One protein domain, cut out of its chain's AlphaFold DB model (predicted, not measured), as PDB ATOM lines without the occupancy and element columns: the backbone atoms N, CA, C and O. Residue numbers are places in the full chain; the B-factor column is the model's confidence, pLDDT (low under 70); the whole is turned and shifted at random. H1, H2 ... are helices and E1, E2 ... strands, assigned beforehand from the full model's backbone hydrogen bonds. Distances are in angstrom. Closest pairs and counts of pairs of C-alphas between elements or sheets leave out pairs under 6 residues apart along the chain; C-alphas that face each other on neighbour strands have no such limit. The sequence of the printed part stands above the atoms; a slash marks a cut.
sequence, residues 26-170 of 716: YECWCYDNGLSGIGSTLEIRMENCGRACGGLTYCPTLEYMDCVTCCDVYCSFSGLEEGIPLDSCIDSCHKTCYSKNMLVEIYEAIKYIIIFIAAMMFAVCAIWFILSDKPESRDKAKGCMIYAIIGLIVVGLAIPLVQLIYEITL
ATOM      1  N   TYR A  26      87.215 -12.370  63.612       67.56
ATOM      2  CA  TYR A  26      88.121 -12.436  62.472       67.56
ATOM      3  C   TYR A  26      87.313 -12.747  61.214       67.56
ATOM      4  O   TYR A  26      86.561 -13.719  61.197       67.56
ATOM      5  N   GLU A  27      87.440 -11.921  60.181       75.94
ATOM      6  CA  GLU A  27      86.802 -12.161  58.886       75.94
ATOM      7  C   GLU A  27      87.597 -13.219  58.118       75.94
ATOM      8  O   GLU A  27      88.739 -12.997  57.719       75.94
ATOM      9  N   CYS A  28      86.985 -14.382  57.935       77.06
ATOM     10  CA  CYS A  28      87.449 -15.421  57.034       77.06
ATOM     11  C   CYS A  28      86.638 -15.348  55.751       77.06
ATOM     12  O   CYS A  28      85.418 -15.255  55.799       77.06
ATOM     13  N   TRP A  29      87.307 -15.432  54.614       76.94
ATOM     14  CA  TRP A  29      86.649 -15.392  53.319       76.94
ATOM     15  C   TRP A  29      86.480 -16.824  52.828       76.94
ATOM     16  O   TRP A  29      87.404 -17.631  52.933       76.94
ATOM     17  N   CYS A  30      85.266 -17.156  52.403       79.25
ATOM     18  CA  CYS A  30      84.916 -18.473  51.905       79.25
ATOM     19  C   CYS A  30      84.395 -18.317  50.485       79.25
ATOM     20  O   CYS A  30      83.273 -17.830  50.303       79.25
ATOM     21  N   TYR A  31      85.228 -18.649  49.495       73.75
ATOM     22  CA  TYR A  31      85.132 -17.997  48.189       73.75
ATOM     23  C   TYR A  31      85.123 -16.467  48.416       73.75
ATOM     24  O   TYR A  31      86.017 -15.956  49.091       73.75
ATOM     25  N   ASP A  32      84.074 -15.761  47.992       62.59
ATOM     26  CA  ASP A  32      83.920 -14.311  48.195       62.59
ATOM     27  C   ASP A  32      83.061 -13.927  49.418       62.59
ATOM     28  O   ASP A  32      82.880 -12.746  49.718       62.59
ATOM     29  N   ASN A  33      82.519 -14.904  50.155       64.00
ATOM     30  CA  ASN A  33      81.660 -14.637  51.308       64.00
ATOM     31  C   ASN A  33      82.489 -14.390  52.579       64.00
ATOM     32  O   ASN A  33      83.093 -15.312  53.133       64.00
ATOM     33  N   GLY A  34      82.467 -13.152  53.081       65.25
ATOM     34  CA  GLY A  34      83.058 -12.774  54.367       65.25
ATOM     35  C   GLY A  34      82.296 -13.365  55.563       65.25
ATOM     36  O   GLY A  34      81.271 -12.840  55.994       65.25
ATOM     37  N   LEU A  35      82.822 -14.448  56.137       70.81
ATOM     38  CA  LEU A  35      82.325 -15.123  57.336       70.81
ATOM     39  C   LEU A  35      83.119 -14.683  58.574       70.81
ATOM     40  O   LEU A  35      84.311 -14.957  58.701       70.81
ATOM     41  N   SER A  36      82.461 -14.064  59.557       64.50
ATOM     42  CA  SER A  36      83.121 -13.706  60.820       64.50
ATOM     43  C   SER A  36      83.279 -14.924  61.746       64.50
ATOM     44  O   SER A  36      82.322 -15.354  62.399       64.50
ATOM     45  N   GLY A  37      84.494 -15.458  61.853       65.62
ATOM     46  CA  GLY A  37      84.870 -16.483  62.824       65.62
ATOM     47  C   GLY A  37      85.169 -15.898  64.210       65.62
ATOM     48  O   GLY A  37      85.785 -14.840  64.343       65.62
ATOM     49  N   ILE A  38      84.772 -16.616  65.265       71.06
ATOM     50  CA  ILE A  38      85.086 -16.282  66.664       71.06
ATOM     51  C   ILE A  38      86.018 -17.363  67.225       71.06
ATOM     52  O   ILE A  38      85.729 -18.554  67.094       71.06
ATOM     53  N   GLY A  39      87.124 -16.990  67.873       77.56
ATOM     54  CA  GLY A  39      88.037 -17.964  68.481       77.56
ATOM     55  C   GLY A  39      89.170 -17.327  69.284       77.56
ATOM     56  O   GLY A  39      89.600 -16.214  68.996       77.56
ATOM     57  N   SER A  40      89.652 -18.035  70.309       81.56
ATOM     58  CA  SER A  40      90.674 -17.543  71.249       81.56
ATOM     59  C   SER A  40      92.122 -17.738  70.782       81.56
ATOM     60  O   SER A  40      93.032 -17.154  71.367       81.56
ATOM     61  N   THR A  41      92.353 -18.550  69.749       89.19
ATOM     62  CA  THR A  41      93.665 -18.775  69.122       89.19
ATOM     63  C   THR A  41      93.536 -18.704  67.601       89.19
ATOM     64  O   THR A  41      92.435 -18.794  67.059       89.19
ATOM     65  N   LEU A  42      94.657 -18.532  66.888       85.25
ATOM     66  CA  LEU A  42      94.660 -18.548  65.419       85.25
ATOM     67  C   LEU A  42      94.155 -19.891  64.864       85.25
ATOM     68  O   LEU A  42      93.291 -19.898  63.998       85.25
ATOM     69  N   GLU A  43      94.622 -20.997  65.444       88.81
ATOM     70  CA  GLU A  43      94.238 -22.370  65.100       88.81
ATOM     71  C   GLU A  43      92.724 -22.612  65.235       88.81
ATOM     72  O   GLU A  43      92.086 -23.049  64.283       88.81
ATOM     73  N   ILE A  44      92.119 -22.219  66.366       87.31
ATOM     74  CA  ILE A  44      90.668 -22.358  66.593       87.31
ATOM     75  C   ILE A  44      89.863 -21.468  65.631       87.31
ATOM     76  O   ILE A  44      88.762 -21.836  65.230       87.31
ATOM     77  N   ARG A  45      90.386 -20.295  65.247       84.69
ATOM     78  CA  ARG A  45      89.729 -19.433  64.247       84.69
ATOM     79  C   ARG A  45      89.761 -20.080  62.863       84.69
ATOM     80  O   ARG A  45      88.709 -20.180  62.244       84.69
ATOM     81  N   MET A  46      90.915 -20.585  62.432       86.81
ATOM     82  CA  MET A  46      91.074 -21.325  61.175       86.81
ATOM     83  C   MET A  46      90.171 -22.569  61.110       86.81
ATOM     84  O   MET A  46      89.448 -22.742  60.131       86.81
ATOM     85  N   GLU A  47      90.126 -23.372  62.179       91.50
ATOM     86  CA  GLU A  47      89.209 -24.515  62.305       91.50
ATOM     87  C   GLU A  47      87.735 -24.082  62.205       91.50
ATOM     88  O   GLU A  47      86.964 -24.658  61.437       91.50
ATOM     89  N   ASN A  48      87.325 -23.046  62.945       89.25
ATOM     90  CA  ASN A  48      85.943 -22.559  62.917       89.25
ATOM     91  C   ASN A  48      85.543 -21.998  61.546       89.25
ATOM     92  O   ASN A  48      84.393 -22.164  61.143       89.25
ATOM     93  N   CYS A  49      86.470 -21.372  60.822       90.81
ATOM     94  CA  CYS A  49      86.219 -20.857  59.480       90.81
ATOM     95  C   CYS A  49      86.096 -21.970  58.441       90.81
ATOM     96  O   CYS A  49      85.124 -21.974  57.688       90.81
ATOM     97  N   GLY A  50      86.983 -22.971  58.473       93.06
ATOM     98  CA  GLY A  50      86.812 -24.190  57.683       93.06
ATOM     99  C   GLY A  50      85.461 -24.849  57.966       93.06
ATOM    100  O   GLY A  50      84.681 -25.111  57.052       93.06
ATOM    101  N   ARG A  51      85.100 -25.013  59.246       92.94
ATOM    102  CA  ARG A  51      83.796 -25.576  59.627       92.94
ATOM    103  C   ARG A  51      82.609 -24.767  59.105       92.94
ATOM    104  O   ARG A  51      81.621 -25.376  58.694       92.94
ATOM    105  N   ALA A  52      82.690 -23.437  59.121       90.38
ATOM    106  CA  ALA A  52      81.656 -22.569  58.565       90.38
ATOM    107  C   ALA A  52      81.545 -22.746  57.040       90.38
ATOM    108  O   ALA A  52      80.448 -23.006  56.552       90.38
ATOM    109  N   CYS A  53      82.673 -22.735  56.320       92.56
ATOM    110  CA  CYS A  53      82.745 -23.022  54.885       92.56
ATOM    111  C   CYS A  53      82.076 -24.344  54.500       92.56
ATOM    112  O   CYS A  53      81.184 -24.371  53.651       92.56
ATOM    113  N   GLY A  54      82.465 -25.441  55.158       93.81
ATOM    114  CA  GLY A  54      81.890 -26.763  54.905       93.81
ATOM    115  C   GLY A  54      80.406 -26.857  55.279       93.81
ATOM    116  O   GLY A  54      79.669 -27.623  54.666       93.81
ATOM    117  N   GLY A  55      79.936 -26.045  56.230       91.38
ATOM    118  CA  GLY A  55      78.519 -25.961  56.599       91.38
ATOM    119  C   GLY A  55      77.624 -25.322  55.528       91.38
ATOM    120  O   GLY A  55      76.425 -25.596  55.507       91.38
ATOM    121  N   LEU A  56      78.196 -24.514  54.628       88.88
ATOM    122  CA  LEU A  56      77.490 -23.873  53.509       88.88
ATOM    123  C   LEU A  56      77.422 -24.746  52.243       88.88
ATOM    124  O   LEU A  56      76.824 -24.342  51.253       88.88
ATOM    125  N   THR A  57      78.005 -25.949  52.263       89.38
ATOM    126  CA  THR A  57      78.077 -26.818  51.081       89.38
ATOM    127  C   THR A  57      76.709 -27.207  50.506       89.38
ATOM    128  O   THR A  57      75.757 -27.514  51.235       89.38
ATOM    129  N   TYR A  58      76.642 -27.321  49.178       85.62
ATOM    130  CA  TYR A  58      75.503 -27.889  48.445       85.62
ATOM    131  C   TYR A  58      75.541 -29.415  48.349       85.62
ATOM    132  O   TYR A  58      74.561 -30.007  47.913       85.62
ATOM    133  N   CYS A  59      76.620 -30.062  48.796       89.81
ATOM    134  CA  CYS A  59      76.746 -31.513  48.745       89.81
ATOM    135  C   CYS A  59      75.668 -32.228  49.598       89.81
ATOM    136  O   CYS A  59      75.390 -31.784  50.719       89.81
ATOM    137  N   PRO A  60      75.087 -33.349  49.121       83.31
ATOM    138  CA  PRO A  60      75.297 -33.946  47.800       83.31
ATOM    139  C   PRO A  60      74.470 -33.226  46.725       83.31
ATOM    140  O   PRO A  60      73.334 -32.822  46.981       83.31
ATOM    141  N   THR A  61      75.007 -33.113  45.511       75.88
ATOM    142  CA  THR A  61      74.221 -32.656  44.354       75.88
ATOM    143  C   THR A  61      73.519 -33.846  43.689       75.88
ATOM    144  O   THR A  61      73.866 -35.000  43.935       75.88
ATOM    145  N   LEU A  62      72.536 -33.585  42.818       67.44
ATOM    146  CA  LEU A  62      71.860 -34.638  42.038       67.44
ATOM    147  C   LEU A  62      72.829 -35.443  41.150       67.44
ATOM    148  O   LEU A  62      72.561 -36.602  40.844       67.44
ATOM    149  N   GLU A  63      73.939 -34.826  40.749       60.78
ATOM    150  CA  GLU A  63      74.976 -35.416  39.901       60.78
ATOM    151  C   GLU A  63      76.067 -36.129  40.724       60.78
ATOM    152  O   GLU A  63      76.557 -37.186  40.325       60.78
ATOM    153  N   TYR A  64      76.377 -35.619  41.923       67.81
ATOM    154  CA  TYR A  64      77.375 -36.177  42.839       67.81
ATOM    155  C   TYR A  64      76.745 -36.569  44.183       67.81
ATOM    156  O   TYR A  64      76.834 -35.845  45.177       67.81
ATOM    157  N   MET A  65      76.159 -37.772  44.226       73.94
ATOM    158  CA  MET A  65      75.704 -38.396  45.479       73.94
ATOM    159  C   MET A  65      76.851 -38.918  46.365       73.94
ATOM    160  O   MET A  65      76.609 -39.259  47.523       73.94
ATOM    161  N   ASP A  66      78.093 -38.976  45.867       91.31
ATOM    162  CA  ASP A  66      79.251 -39.252  46.721       91.31
ATOM    163  C   ASP A  66      79.669 -37.982  47.476       91.31
ATOM    164  O   ASP A  66      80.289 -37.067  46.923       91.31
ATOM    165  N   CYS A  67      79.335 -37.953  48.767       93.75
ATOM    166  CA  CYS A  67      79.733 -36.890  49.678       93.75
ATOM    167  C   CYS A  67      81.245 -36.657  49.716       93.75
ATOM    168  O   CYS A  67      81.642 -35.524  49.965       93.75
ATOM    169  N   VAL A  68      82.075 -37.684  49.492       95.06
ATOM    170  CA  VAL A  68      83.534 -37.557  49.577       95.06
ATOM    171  C   VAL A  68      84.057 -36.716  48.423       95.06
ATOM    172  O   VAL A  68      84.586 -35.629  48.639       95.06
ATOM    173  N   THR A  69      83.806 -37.148  47.187       93.56
ATOM    174  CA  THR A  69      84.243 -36.405  45.996       93.56
ATOM    175  C   THR A  69      83.630 -35.006  45.936       93.56
ATOM    176  O   THR A  69      84.330 -34.054  45.604       93.56
ATOM    177  N   CYS A  70      82.351 -34.854  46.297       93.88
ATOM    178  CA  CYS A  70      81.703 -33.543  46.303       93.88
ATOM    179  C   CYS A  70      82.358 -32.583  47.317       93.88
ATOM    180  O   CYS A  70      82.614 -31.426  46.989       93.88
ATOM    181  N   CYS A  71      82.671 -33.057  48.529       95.75
ATOM    182  CA  CYS A  71      83.270 -32.222  49.569       95.75
ATOM    183  C   CYS A  71      84.743 -31.896  49.331       95.75
ATOM    184  O   CYS A  71      85.136 -30.757  49.579       95.75
ATOM    185  N   ASP A  72      85.532 -32.843  48.820       94.50
ATOM    186  CA  ASP A  72      86.930 -32.592  48.461       94.50
ATOM    187  C   ASP A  72      87.020 -31.487  47.392       94.50
ATOM    188  O   ASP A  72      87.781 -30.534  47.555       94.50
ATOM    189  N   VAL A  73      86.174 -31.555  46.354       91.81
ATOM    190  CA  VAL A  73      86.099 -30.548  45.280       91.81
ATOM    191  C   VAL A  73      85.552 -29.206  45.788       91.81
ATOM    192  O   VAL A  73      86.111 -28.153  45.491       91.81
ATOM    193  N   TYR A  74      84.477 -29.207  46.583       92.88
ATOM    194  CA  TYR A  74      83.909 -27.968  47.128       92.88
ATOM    195  C   TYR A  74      84.866 -27.257  48.101       92.88
ATOM    196  O   TYR A  74      84.898 -26.028  48.151       92.88
ATOM    197  N   CYS A  75      85.646 -27.993  48.891       94.88
ATOM    198  CA  CYS A  75      86.592 -27.379  49.813       94.88
ATOM    199  C   CYS A  75      87.905 -26.974  49.125       94.88
ATOM    200  O   CYS A  75      88.459 -25.945  49.507       94.88
ATOM    201  N   SER A  76      88.373 -27.676  48.083       92.81
ATOM    202  CA  SER A  76      89.582 -27.266  47.347       92.81
ATOM    203  C   SER A  76      89.415 -25.936  46.604       92.81
ATOM    204  O   SER A  76      90.351 -25.142  46.570       92.81
ATOM    205  N   PHE A  77      88.224 -25.641  46.072       89.31
ATOM    206  CA  PHE A  77      87.943 -24.358  45.415       89.31
ATOM    207  C   PHE A  77      87.633 -23.200  46.383       89.31
ATOM    208  O   PHE A  77      87.579 -22.052  45.953       89.31
ATOM    209  N   SER A  78      87.470 -23.458  47.686       87.75
ATOM    210  CA  SER A  78      87.009 -22.451  48.664       87.75
ATOM    211  C   SER A  78      88.007 -21.333  49.012       87.75
ATOM    212  O   SER A  78      87.665 -20.438  49.786       87.75
ATOM    213  N   GLY A  79      89.232 -21.382  48.473       88.12
ATOM    214  CA  GLY A  79      90.313 -20.429  48.767       88.12
ATOM    215  C   GLY A  79      91.022 -20.654  50.111       88.12
ATOM    216  O   GLY A  79      91.869 -19.853  50.501       88.12
ATOM    217  N   LEU A  80      90.691 -21.730  50.832       90.38
ATOM    218  CA  LEU A  80      91.314 -22.080  52.109       90.38
ATOM    219  C   LEU A  80      92.738 -22.633  51.923       90.38
ATOM    220  O   LEU A  80      92.967 -23.523  51.108       90.38
ATOM    221  N   GLU A  81      93.682 -22.155  52.741       89.31
ATOM    222  CA  GLU A  81      95.045 -22.701  52.806       89.31
ATOM    223  C   GLU A  81      95.047 -24.185  53.232       89.31
ATOM    224  O   GLU A  81      94.257 -24.608  54.086       89.31
ATOM    225  N   GLU A  82      95.975 -24.971  52.670       93.31
ATOM    226  CA  GLU A  82      96.158 -26.386  53.014       93.31
ATOM    227  C   GLU A  82      96.418 -26.602  54.519       93.31
ATOM    228  O   GLU A  82      97.143 -25.851  55.177       93.31
ATOM    229  N   GLY A  83      95.862 -27.690  55.061       94.75
ATOM    230  CA  GLY A  83      95.969 -28.065  56.471       94.75
ATOM    231  C   GLY A  83      94.682 -27.790  57.247       94.75
ATOM    232  O   GLY A  83      93.586 -28.052  56.761       94.75
ATOM    233  N   ILE A  84      94.808 -27.257  58.468       93.88
ATOM    234  CA  ILE A  84      93.707 -27.159  59.447       93.88
ATOM    235  C   ILE A  84      92.424 -26.493  58.899       93.88
ATOM    236  O   ILE A  84      91.350 -27.031  59.185       93.88
ATOM    237  N   PRO A  85      92.461 -25.377  58.133       92.94
ATOM    238  CA  PRO A  85      91.242 -24.795  57.571       92.94
ATOM    239  C   PRO A  85      90.568 -25.741  56.565       92.94
ATOM    240  O   PRO A  85      89.365 -25.989  56.670       92.94
ATOM    241  N   LEU A  86      91.342 -26.305  55.633       94.94
ATOM    242  CA  LEU A  86      90.853 -27.200  54.584       94.94
ATOM    243  C   LEU A  86      90.294 -28.512  55.160       94.94
ATOM    244  O   LEU A  86      89.155 -28.874  54.862       94.94
ATOM    245  N   ASP A  87      91.025 -29.166  56.069       96.50
ATOM    246  CA  ASP A  87      90.582 -30.381  56.771       96.50
ATOM    247  C   ASP A  87      89.258 -30.145  57.523       96.50
ATOM    248  O   ASP A  87      88.349 -30.981  57.519       96.50
ATOM    249  N   SER A  88      89.125 -28.969  58.146       95.69
ATOM    250  CA  SER A  88      87.926 -28.559  58.885       95.69
ATOM    251  C   SER A  88      86.739 -28.242  57.970       95.69
ATOM    252  O   SER A  88      85.588 -28.450  58.368       95.69
ATOM    253  N   CYS A  89      87.000 -27.766  56.748       96.25
ATOM    254  CA  CYS A  89      85.993 -27.644  55.695       96.25
ATOM    255  C   CYS A  89      85.492 -29.017  55.266       96.25
ATOM    256  O   CYS A  89      84.285 -29.255  55.321       96.25
ATOM    257  N   ILE A  90      86.395 -29.937  54.930       96.31
ATOM    258  CA  ILE A  90      86.046 -31.276  54.441       96.31
ATOM    259  C   ILE A  90      85.251 -32.054  55.506       96.31
ATOM    260  O   ILE A  90      84.187 -32.596  55.210       96.31
ATOM    261  N   ASP A  91      85.676 -32.042  56.774       97.00
ATOM    262  CA  ASP A  91      84.954 -32.689  57.882       97.00
ATOM    263  C   ASP A  91      83.544 -32.101  58.122       97.00
ATOM    264  O   ASP A  91      82.577 -32.846  58.325       97.00
ATOM    265  N   SER A  92      83.394 -30.774  58.067       95.94
ATOM    266  CA  SER A  92      82.088 -30.114  58.227       95.94
ATOM    267  C   SER A  92      81.176 -30.315  57.013       95.94
ATOM    268  O   SER A  92      79.972 -30.559  57.165       95.94
ATOM    269  N   CYS A  93      81.758 -30.311  55.812       96.12
ATOM    270  CA  CYS A  93      81.078 -30.623  54.564       96.12
ATOM    271  C   CYS A  93      80.546 -32.056  54.584       96.12
ATOM    272  O   CYS A  93      79.349 -32.257  54.389       96.12
ATOM    273  N   HIS A  94      81.374 -33.044  54.939       95.94
ATOM    274  CA  HIS A  94      80.941 -34.435  55.082       95.94
ATOM    275  C   HIS A  94      79.770 -34.574  56.056       95.94
ATOM    276  O   HIS A  94      78.771 -35.212  55.732       95.94
ATOM    277  N   LYS A  95      79.845 -33.953  57.240       95.06
ATOM    278  CA  LYS A  95      78.758 -34.002  58.236       95.06
ATOM    279  C   LYS A  95      77.460 -33.400  57.703       95.06
ATOM    280  O   LYS A  95      76.394 -33.984  57.903       95.06
ATOM    281  N   THR A  96      77.551 -32.272  57.005       92.38
ATOM    282  CA  THR A  96      76.406 -31.603  56.373       92.38
ATOM    283  C   THR A  96      75.825 -32.460  55.245       92.38
ATOM    284  O   THR A  96      74.617 -32.697  55.221       92.38
ATOM    285  N   CYS A  97      76.679 -33.014  54.385       94.00
ATOM    286  CA  CYS A  97      76.309 -33.864  53.259       94.00
ATOM    287  C   CYS A  97      75.640 -35.172  53.704       94.00
ATOM    288  O   CYS A  97      74.534 -35.476  53.261       94.00
ATOM    289  N   TYR A  98      76.228 -35.910  54.654       92.81
ATOM    290  CA  TYR A  98      75.609 -37.127  55.197       92.81
ATOM    291  C   TYR A  98      74.287 -36.834  55.922       92.81
ATOM    292  O   TYR A  98      73.354 -37.628  55.824       92.81
ATOM    293  N   SER A  99      74.169 -35.688  56.605       89.31
ATOM    294  CA  SER A  99      72.906 -35.247  57.216       89.31
ATOM    295  C   SER A  99      71.829 -34.959  56.159       89.31
ATOM    296  O   SER A  99      70.695 -35.421  56.295       89.31
ATOM    297  N   LYS A 100      72.185 -34.268  55.064       86.69
ATOM    298  CA  LYS A 100      71.295 -34.027  53.916       86.69
ATOM    299  C   LYS A 100      70.877 -35.338  53.239       86.69
ATOM    300  O   LYS A 100      69.681 -35.570  53.081       86.69
ATOM    301  N   ASN A 101      71.820 -36.232  52.929       87.75
ATOM    302  CA  ASN A 101      71.512 -37.528  52.314       87.75
ATOM    303  C   ASN A 101      70.589 -38.385  53.203       87.75
ATOM    304  O   ASN A 101      69.588 -38.920  52.731       87.75
ATOM    305  N   MET A 102      70.847 -38.439  54.516       88.75
ATOM    306  CA  MET A 102      69.981 -39.143  55.469       88.75
ATOM    307  C   MET A 102      68.550 -38.578  55.487       88.75
ATOM    308  O   MET A 102      67.592 -39.344  55.611       88.75
ATOM    309  N   LEU A 103      68.372 -37.259  55.347       85.62
ATOM    310  CA  LEU A 103      67.042 -36.645  55.244       85.62
ATOM    311  C   LEU A 103      66.319 -37.040  53.948       85.62
ATOM    312  O   LEU A 103      65.122 -37.327  54.002       85.62
ATOM    313  N   VAL A 104      67.027 -37.114  52.816       85.06
ATOM    314  CA  VAL A 104      66.472 -37.573  51.526       85.06
ATOM    315  C   VAL A 104      66.055 -39.048  51.597       85.06
ATOM    316  O   VAL A 104      64.932 -39.390  51.220       85.06
ATOM    317  N   GLU A 105      66.895 -39.920  52.165       88.56
ATOM    318  CA  GLU A 105      66.566 -41.339  52.374       88.56
ATOM    319  C   GLU A 105      65.342 -41.524  53.290       88.56
ATOM    320  O   GLU A 105      64.446 -42.320  52.990       88.56
ATOM    321  N   ILE A 106      65.257 -40.763  54.389       88.75
ATOM    322  CA  ILE A 106      64.098 -40.773  55.296       88.75
ATOM    323  C   ILE A 106      62.834 -40.280  54.579       88.75
ATOM    324  O   ILE A 106      61.760 -40.856  54.773       88.75
ATOM    325  N   TYR A 107      62.939 -39.239  53.752       86.19
ATOM    326  CA  TYR A 107      61.818 -38.690  52.992       86.19
ATOM    327  C   TYR A 107      61.241 -39.711  52.000       86.19
ATOM    328  O   TYR A 107      60.035 -39.981  52.028       86.19
ATOM    329  N   GLU A 108      62.090 -40.354  51.190       87.62
ATOM    330  CA  GLU A 108      61.654 -41.425  50.283       87.62
ATOM    331  C   GLU A 108      61.070 -42.618  51.059       87.62
ATOM    332  O   GLU A 108      60.007 -43.131  50.699       87.62
ATOM    333  N   ALA A 109      61.668 -43.018  52.187       91.75
ATOM    334  CA  ALA A 109      61.116 -44.078  53.034       91.75
ATOM    335  C   ALA A 109      59.704 -43.742  53.564       91.75
ATOM    336  O   ALA A 109      58.806 -44.590  53.522       91.75
ATOM    337  N   ILE A 110      59.469 -42.503  54.015       89.56
ATOM    338  CA  ILE A 110      58.148 -42.029  54.466       89.56
ATOM    339  C   ILE A 110      57.132 -42.064  53.315       89.56
ATOM    340  O   ILE A 110      56.013 -42.550  53.498       89.56
ATOM    341  N   LYS A 111      57.521 -41.612  52.121       89.25
ATOM    342  CA  LYS A 111      56.700 -41.640  50.900       89.25
ATOM    343  C   LYS A 111      56.250 -43.066  50.551       89.25
ATOM    344  O   LYS A 111      55.049 -43.285  50.358       89.25
ATOM    345  N   TYR A 112      57.146 -44.058  50.584       91.88
ATOM    346  CA  TYR A 112      56.772 -45.470  50.396       91.88
ATOM    347  C   TYR A 112      55.810 -45.986  51.477       91.88
ATOM    348  O   TYR A 112      54.841 -46.679  51.152       91.88
ATOM    349  N   ILE A 113      56.022 -45.626  52.749       93.94
ATOM    350  CA  ILE A 113      55.132 -46.018  53.857       93.94
ATOM    351  C   ILE A 113      53.717 -45.453  53.657       93.94
ATOM    352  O   ILE A 113      52.739 -46.180  53.846       93.94
ATOM    353  N   ILE A 114      53.580 -44.193  53.237       91.00
ATOM    354  CA  ILE A 114      52.265 -43.573  53.014       91.00
ATOM    355  C   ILE A 114      51.536 -44.236  51.836       91.00
ATOM    356  O   ILE A 114      50.357 -44.574  51.968       91.00
ATOM    357  N   ILE A 115      52.231 -44.495  50.722       90.62
ATOM    358  CA  ILE A 115      51.667 -45.215  49.564       90.62
ATOM    359  C   ILE A 115      51.194 -46.618  49.979       90.62
ATOM    360  O   ILE A 115      50.092 -47.034  49.618       90.62
ATOM    361  N   PHE A 116      51.982 -47.330  50.790       95.00
ATOM    362  CA  PHE A 116      51.634 -48.658  51.298       95.00
ATOM    363  C   PHE A 116      50.398 -48.641  52.215       95.00
ATOM    364  O   PHE A 116      49.496 -49.468  52.051       95.00
ATOM    365  N   ILE A 117      50.309 -47.679  53.142       94.19
ATOM    366  CA  ILE A 117      49.136 -47.507  54.015       94.19
ATOM    367  C   ILE A 117      47.889 -47.190  53.181       94.19
ATOM    368  O   ILE A 117      46.846 -47.816  53.384       94.19
ATOM    369  N   ALA A 118      47.993 -46.277  52.211       91.94
ATOM    370  CA  ALA A 118      46.887 -45.941  51.321       91.94
ATOM    371  C   ALA A 118      46.412 -47.174  50.531       91.94
ATOM    372  O   ALA A 118      45.217 -47.480  50.534       91.94
ATOM    373  N   ALA A 119      47.337 -47.939  49.940       95.00
ATOM    374  CA  ALA A 119      47.029 -49.181  49.231       95.00
ATOM    375  C   ALA A 119      46.325 -50.216  50.132       95.00
ATOM    376  O   ALA A 119      45.347 -50.836  49.706       95.00
ATOM    377  N   MET A 120      46.751 -50.366  51.393       96.81
ATOM    378  CA  MET A 120      46.063 -51.228  52.361       96.81
ATOM    379  C   MET A 120      44.647 -50.738  52.694       96.81
ATOM    380  O   MET A 120      43.723 -51.552  52.724       96.81
ATOM    381  N   MET A 121      44.441 -49.432  52.902       95.75
ATOM    382  CA  MET A 121      43.103 -48.878  53.156       95.75
ATOM    383  C   MET A 121      42.164 -49.085  51.958       95.75
ATOM    384  O   MET A 121      41.021 -49.512  52.144       95.75
ATOM    385  N   PHE A 122      42.657 -48.878  50.732       95.38
ATOM    386  CA  PHE A 122      41.924 -49.202  49.507       95.38
ATOM    387  C   PHE A 122      41.554 -50.684  49.432       95.38
ATOM    388  O   PHE A 122      40.389 -51.002  49.195       95.38
ATOM    389  N   ALA A 123      42.505 -51.592  49.668       97.12
ATOM    390  CA  ALA A 123      42.261 -53.033  49.614       97.12
ATOM    391  C   ALA A 123      41.198 -53.477  50.634       97.12
ATOM    392  O   ALA A 123      40.256 -54.188  50.277       97.12
ATOM    393  N   VAL A 124      41.294 -53.007  51.885       97.19
ATOM    394  CA  VAL A 124      40.310 -53.308  52.938       97.19
ATOM    395  C   VAL A 124      38.918 -52.815  52.542       97.19
ATOM    396  O   VAL A 124      37.956 -53.581  52.619       97.19
ATOM    397  N   CYS A 125      38.791 -51.574  52.070       97.06
ATOM    398  CA  CYS A 125      37.486 -51.009  51.730       97.06
ATOM    399  C   CYS A 125      36.909 -51.545  50.406       97.06
ATOM    400  O   CYS A 125      35.689 -51.667  50.291       97.06
ATOM    401  N   ALA A 126      37.747 -51.989  49.463       96.69
ATOM    402  CA  ALA A 126      37.325 -52.764  48.294       96.69
ATOM    403  C   ALA A 126      36.747 -54.134  48.681       96.69
ATOM    404  O   ALA A 126      35.646 -54.479  48.246       96.69
ATOM    405  N   ILE A 127      37.425 -54.878  49.560       97.56
ATOM    406  CA  ILE A 127      36.919 -56.154  50.089       97.56
ATOM    407  C   ILE A 127      35.585 -55.937  50.820       97.56
ATOM    408  O   ILE A 127      34.623 -56.670  50.586       97.56
ATOM    409  N   TRP A 128      35.484 -54.897  51.654       97.62
ATOM    410  CA  TRP A 128      34.256 -54.575  52.392       97.62
ATOM    411  C   TRP A 128      33.087 -54.166  51.486       97.62
ATOM    412  O   TRP A 128      31.938 -54.495  51.784       97.62
ATOM    413  N   PHE A 129      33.365 -53.492  50.368       97.69
ATOM    414  CA  PHE A 129      32.362 -53.152  49.360       97.69
ATOM    415  C   PHE A 129      31.824 -54.397  48.639       97.69
ATOM    416  O   PHE A 129      30.608 -54.545  48.498       97.69
ATOM    417  N   ILE A 130      32.714 -55.309  48.231       97.38
ATOM    418  CA  ILE A 130      32.356 -56.549  47.524       97.38
ATOM    419  C   ILE A 130      31.548 -57.490  48.430       97.38
ATOM    420  O   ILE A 130      30.519 -58.006  48.002       97.38
ATOM    421  N   LEU A 131      31.973 -57.672  49.687       97.81
ATOM    422  CA  LEU A 131      31.332 -58.579  50.654       97.81
ATOM    423  C   LEU A 131      30.058 -58.013  51.314       97.81
ATOM    424  O   LEU A 131      29.444 -58.686  52.140       97.81
ATOM    425  N   SER A 132      29.657 -56.776  51.004       97.25
ATOM    426  CA  SER A 132      28.471 -56.154  51.604       97.25
ATOM    427  C   SER A 132      27.190 -56.452  50.823       97.25
ATOM    428  O   SER A 132      26.925 -55.826  49.796       97.25
ATOM    429  N   ASP A 133      26.340 -57.318  51.383       97.25
ATOM    430  CA  ASP A 133      24.973 -57.571  50.891       97.25
ATOM    431  C   ASP A 133      23.987 -56.437  51.228       97.25
ATOM    432  O   ASP A 133      22.966 -56.259  50.563       97.25
ATOM    433  N   LYS A 134      24.267 -55.656  52.280       97.75
ATOM    434  CA  LYS A 134      23.402 -54.552  52.727       97.75
ATOM    435  C   LYS A 134      23.781 -53.241  52.024       97.75
ATOM    436  O   LYS A 134      24.966 -52.896  52.024       97.75
ATOM    437  N   PRO A 135      22.807 -52.454  51.518       96.38
ATOM    438  CA  PRO A 135      23.092 -51.181  50.849       96.38
ATOM    439  C   PRO A 135      23.809 -50.188  51.774       96.38
ATOM    440  O   PRO A 135      24.807 -49.596  51.376       96.38
ATOM    441  N   GLU A 136      23.401 -50.104  53.044       96.62
ATOM    442  CA  GLU A 136      24.029 -49.231  54.048       96.62
ATOM    443  C   GLU A 136      25.531 -49.530  54.249       96.62
ATOM    444  O   GLU A 136      26.340 -48.614  54.405       96.62
ATOM    445  N   SER A 137      25.930 -50.807  54.216       96.69
ATOM    446  CA  SER A 137      27.341 -51.198  54.335       96.69
ATOM    447  C   SER A 137      28.133 -50.868  53.069       96.69
ATOM    448  O   SER A 137      29.276 -50.418  53.166       96.69
ATOM    449  N   ARG A 138      27.519 -51.007  51.882       96.44
ATOM    450  CA  ARG A 138      28.133 -50.578  50.614       96.44
ATOM    451  C   ARG A 138      28.385 -49.077  50.584       96.44
ATOM    452  O   ARG A 138      29.458 -48.671  50.155       96.44
ATOM    453  N   ASP A 139      27.449 -48.261  51.058       96.62
ATOM    454  CA  ASP A 139      27.624 -46.806  51.059       96.62
ATOM    455  C   ASP A 139      28.697 -46.352  52.066       96.62
ATOM    456  O   ASP A 139      29.495 -45.469  51.750       96.62
ATOM    457  N   LYS A 140      28.837 -47.036  53.212       95.81
ATOM    458  CA  LYS A 140      29.989 -46.844  54.118       95.81
ATOM    459  C   LYS A 140      31.320 -47.231  53.461       95.81
ATOM    460  O   LYS A 140      32.302 -46.504  53.608       95.81
ATOM    461  N   ALA A 141      31.358 -48.331  52.706       97.12
ATOM    462  CA  ALA A 141      32.561 -48.757  51.990       97.12
ATOM    463  C   ALA A 141      32.940 -47.800  50.838       97.12
ATOM    464  O   ALA A 141      34.115 -47.458  50.707       97.12
ATOM    465  N   LYS A 142      31.962 -47.278  50.077       96.50
ATOM    466  CA  LYS A 142      32.178 -46.184  49.104       96.50
ATOM    467  C   LYS A 142      32.748 -44.937  49.780       96.50
ATOM    468  O   LYS A 142      33.704 -44.359  49.277       96.50
ATOM    469  N   GLY A 143      32.188 -44.543  50.929       95.94
ATOM    470  CA  GLY A 143      32.696 -43.421  51.720       95.94
ATOM    471  C   GLY A 143      34.171 -43.604  52.079       95.94
ATOM    472  O   GLY A 143      34.972 -42.711  51.832       95.94
ATOM    473  N   CYS A 144      34.554 -44.791  52.563       96.81
ATOM    474  CA  CYS A 144      35.960 -45.115  52.817       96.81
ATOM    475  C   CYS A 144      36.846 -44.987  51.565       96.81
ATOM    476  O   CYS A 144      37.908 -44.373  51.646       96.81
ATOM    477  N   MET A 145      36.417 -45.514  50.409       95.94
ATOM    478  CA  MET A 145      37.167 -45.361  49.151       95.94
ATOM    479  C   MET A 145      37.376 -43.886  48.795       95.94
ATOM    480  O   MET A 145      38.489 -43.494  48.462       95.94
ATOM    481  N   ILE A 146      36.334 -43.057  48.908       96.56
ATOM    482  CA  ILE A 146      36.412 -41.617  48.621       96.56
ATOM    483  C   ILE A 146      37.394 -40.924  49.577       96.56
ATOM    484  O   ILE A 146      38.235 -40.153  49.120       96.56
ATOM    485  N   TYR A 147      37.363 -41.234  50.878       94.62
ATOM    486  CA  TYR A 147      38.340 -40.687  51.828       94.62
ATOM    487  C   TYR A 147      39.777 -41.147  51.536       94.62
ATOM    488  O   TYR A 147      40.699 -40.350  51.686       94.62
ATOM    489  N   ALA A 148      39.979 -42.386  51.073       94.38
ATOM    490  CA  ALA A 148      41.293 -42.873  50.653       94.38
ATOM    491  C   ALA A 148      41.803 -42.152  49.387       94.38
ATOM    492  O   ALA A 148      42.971 -41.771  49.345       94.38
ATOM    493  N   ILE A 149      40.930 -41.890  48.400       94.75
ATOM    494  CA  ILE A 149      41.254 -41.068  47.216       94.75
ATOM    495  C   ILE A 149      41.665 -39.653  47.648       94.75
ATOM    496  O   ILE A 149      42.733 -39.183  47.267       94.75
ATOM    497  N   ILE A 150      40.846 -38.986  48.470       95.62
ATOM    498  CA  ILE A 150      41.107 -37.612  48.931       95.62
ATOM    499  C   ILE A 150      42.418 -37.540  49.725       95.62
ATOM    500  O   ILE A 150      43.220 -36.641  49.488       95.62
ATOM    501  N   GLY A 151      42.674 -38.499  50.620       91.75
ATOM    502  CA  GLY A 151      43.928 -38.566  51.374       91.75
ATOM    503  C   GLY A 151      45.157 -38.712  50.471       91.75
ATOM    504  O   GLY A 151      46.155 -38.029  50.689       91.75
ATOM    505  N   LEU A 152      45.069 -39.542  49.426       92.44
ATOM    506  CA  LEU A 152      46.157 -39.739  48.463       92.44
ATOM    507  C   LEU A 152      46.403 -38.470  47.625       92.44
ATOM    508  O   LEU A 152      47.557 -38.104  47.424       92.44
ATOM    509  N   ILE A 153      45.350 -37.745  47.228       95.00
ATOM    510  CA  ILE A 153      45.471 -36.436  46.556       95.00
ATOM    511  C   ILE A 153      46.156 -35.408  47.469       95.00
ATOM    512  O   ILE A 153      47.090 -34.740  47.035       95.00
ATOM    513  N   VAL A 154      45.745 -35.297  48.738       94.62
ATOM    514  CA  VAL A 154      46.350 -34.347  49.694       94.62
ATOM    515  C   VAL A 154      47.837 -34.649  49.917       94.62
ATOM    516  O   VAL A 154      48.647 -33.728  49.919       94.62
ATOM    517  N   VAL A 155      48.216 -35.925  50.043       91.75
ATOM    518  CA  VAL A 155      49.631 -36.336  50.127       91.75
ATOM    519  C   VAL A 155      50.378 -36.025  48.826       91.75
ATOM    520  O   VAL A 155      51.484 -35.492  48.876       91.75
ATOM    521  N   GLY A 156      49.775 -36.313  47.671       91.12
ATOM    522  CA  GLY A 156      50.363 -36.044  46.357       91.12
ATOM    523  C   GLY A 156      50.640 -34.560  46.108       91.12
ATOM    524  O   GLY A 156      51.642 -34.240  45.481       91.12
ATOM    525  N   LEU A 157      49.808 -33.663  46.646       93.75
ATOM    526  CA  LEU A 157      50.026 -32.210  46.609       93.75
ATOM    527  C   LEU A 157      51.017 -31.720  47.679       93.75
ATOM    528  O   LEU A 157      51.699 -30.722  47.469       93.75
ATOM    529  N   ALA A 158      51.131 -32.417  48.814       91.88
ATOM    530  CA  ALA A 158      52.095 -32.072  49.859       91.88
ATOM    531  C   ALA A 158      53.549 -32.382  49.459       91.88
ATOM    532  O   ALA A 158      54.449 -31.659  49.870       91.88
ATOM    533  N   ILE A 159      53.784 -33.419  48.647       88.44
ATOM    534  CA  ILE A 159      55.114 -33.808  48.139       88.44
ATOM    535  C   ILE A 159      55.846 -32.646  47.433       88.44
ATOM    536  O   ILE A 159      56.887 -32.240  47.955       88.44
ATOM    537  N   PRO A 160      55.319 -32.049  46.341       89.50
ATOM    538  CA  PRO A 160      55.987 -30.946  45.648       89.50
ATOM    539  C   PRO A 160      56.038 -29.671  46.495       89.50
ATOM    540  O   PRO A 160      56.974 -28.894  46.371       89.50
ATOM    541  N   LEU A 161      55.081 -29.463  47.408       88.44
ATOM    542  CA  LEU A 161      55.104 -28.316  48.319       88.44
ATOM    543  C   LEU A 161      56.218 -28.437  49.375       88.44
ATOM    544  O   LEU A 161      56.820 -27.433  49.743       88.44
ATOM    545  N   VAL A 162      56.538 -29.653  49.833       85.12
ATOM    546  CA  VAL A 162      57.715 -29.905  50.681       85.12
ATOM    547  C   VAL A 162      59.010 -29.749  49.886       85.12
ATOM    548  O   VAL A 162      59.949 -29.181  50.429       85.12
ATOM    549  N   GLN A 163      59.061 -30.191  48.623       82.25
ATOM    550  CA  GLN A 163      60.228 -29.968  47.757       82.25
ATOM    551  C   GLN A 163      60.477 -28.471  47.532       82.25
ATOM    552  O   GLN A 163      61.574 -28.009  47.811       82.25
ATOM    553  N   LEU A 164      59.441 -27.699  47.189       84.19
ATOM    554  CA  LEU A 164      59.528 -26.246  47.025       84.19
ATOM    555  C   LEU A 164      59.986 -25.536  48.311       84.19
ATOM    556  O   LEU A 164      60.839 -24.658  48.269       84.19
ATOM    557  N   ILE A 165      59.457 -25.923  49.481       83.25
ATOM    558  CA  ILE A 165      59.935 -25.376  50.763       83.25
ATOM    559  C   ILE A 165      61.393 -25.778  51.020       83.25
ATOM    560  O   ILE A 165      62.152 -24.976  51.560       83.25
ATOM    561  N   TYR A 166      61.803 -26.994  50.656       76.62
ATOM    562  CA  TYR A 166      63.183 -27.448  50.815       76.62
ATOM    563  C   TYR A 166      64.136 -26.657  49.909       76.62
ATOM    564  O   TYR A 166      65.134 -26.145  50.397       76.62
ATOM    565  N   GLU A 167      63.778 -26.460  48.640       76.56
ATOM    566  CA  GLU A 167      64.508 -25.630  47.674       76.56
ATOM    567  C   GLU A 167      64.627 -24.170  48.137       76.56
ATOM    568  O   GLU A 167      65.712 -23.613  48.063       76.56
ATOM    569  N   ILE A 168      63.567 -23.577  48.701       74.31
ATOM    570  CA  ILE A 168      63.589 -22.204  49.249       74.31
ATOM    571  C   ILE A 168      64.374 -22.103  50.575       74.31
ATOM    572  O   ILE A 168      64.871 -21.035  50.925       74.31
ATOM    573  N   THR A 169      64.451 -23.182  51.367       69.19
ATOM    574  CA  THR A 169      65.171 -23.181  52.662       69.19
ATOM    575  C   THR A 169      66.628 -23.613  52.556       69.19
ATOM    576  O   THR A 169      67.412 -23.318  53.461       69.19
ATOM    577  N   LEU A 170      67.015 -24.264  51.460       63.44
ATOM    578  CA  LEU A 170      68.394 -24.262  51.000       63.44
ATOM    579  C   LEU A 170      68.694 -22.839  50.506       63.44
ATOM    580  O   LEU A 170      67.997 -22.361  49.616       63.44
TER     581      LEU A 170
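This is residues 26 to 170 of the 716 residues of an uncharacterized protein of Candidatus Altiarchaeales archaeon ex4484_96 (UniProt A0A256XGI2). A long helical hairpin, H3 folding back into H4, has a small head at its open end, where H1 and H2 pack on the beginning of H3 and the antiparallel strand hairpin E1 E2 packs on H1. The 145 printed residues, mostly helix, run E1, E2, H1, H2, H3, H4. The whole is extended, a rod spanning 81 by 25 by 24 A, with a radius of gyration of the C-alphas of 24.9 A.

E1, residues 26 to 30, and E2, residues 33 to 38, are antiparallel; N 28 and O 35 are 2.8 A apart, within hydrogen-bond range. H1, residues 42 to 55, touches residues 84 to 96 of H3, residues 84 to 130, with closest C-alphas Gly 54 and Cys 93, 4.0 A. H2, residues 67 to 76, and H3 form a helical hairpin, with closest C-alphas Cys 71 and Cys 93, 5.7 A. H4, residues 135 to 169, touches H3 with residues 137 to 152 alone, at a shallow tilt of 14 degrees, opposite ways; the closest C-alphas, Phe 129 and Arg 138, are 5.1 A apart. Every O i to N i+4 pair is within hydrogen-bond range in H1, H2 and H3, and 29 of 31 in H4.

E1 begins at C-alpha 26 (88.121, -12.436, 62.472). H3 is 69.1 A long; H4, 50.6 A, ends at C-alpha 169 (65.171, -23.181, 52.662).

The printed part has no cut; the link from H1 to H2 is long. Eleven residues, among them 62 to 64, have pLDDT under 70.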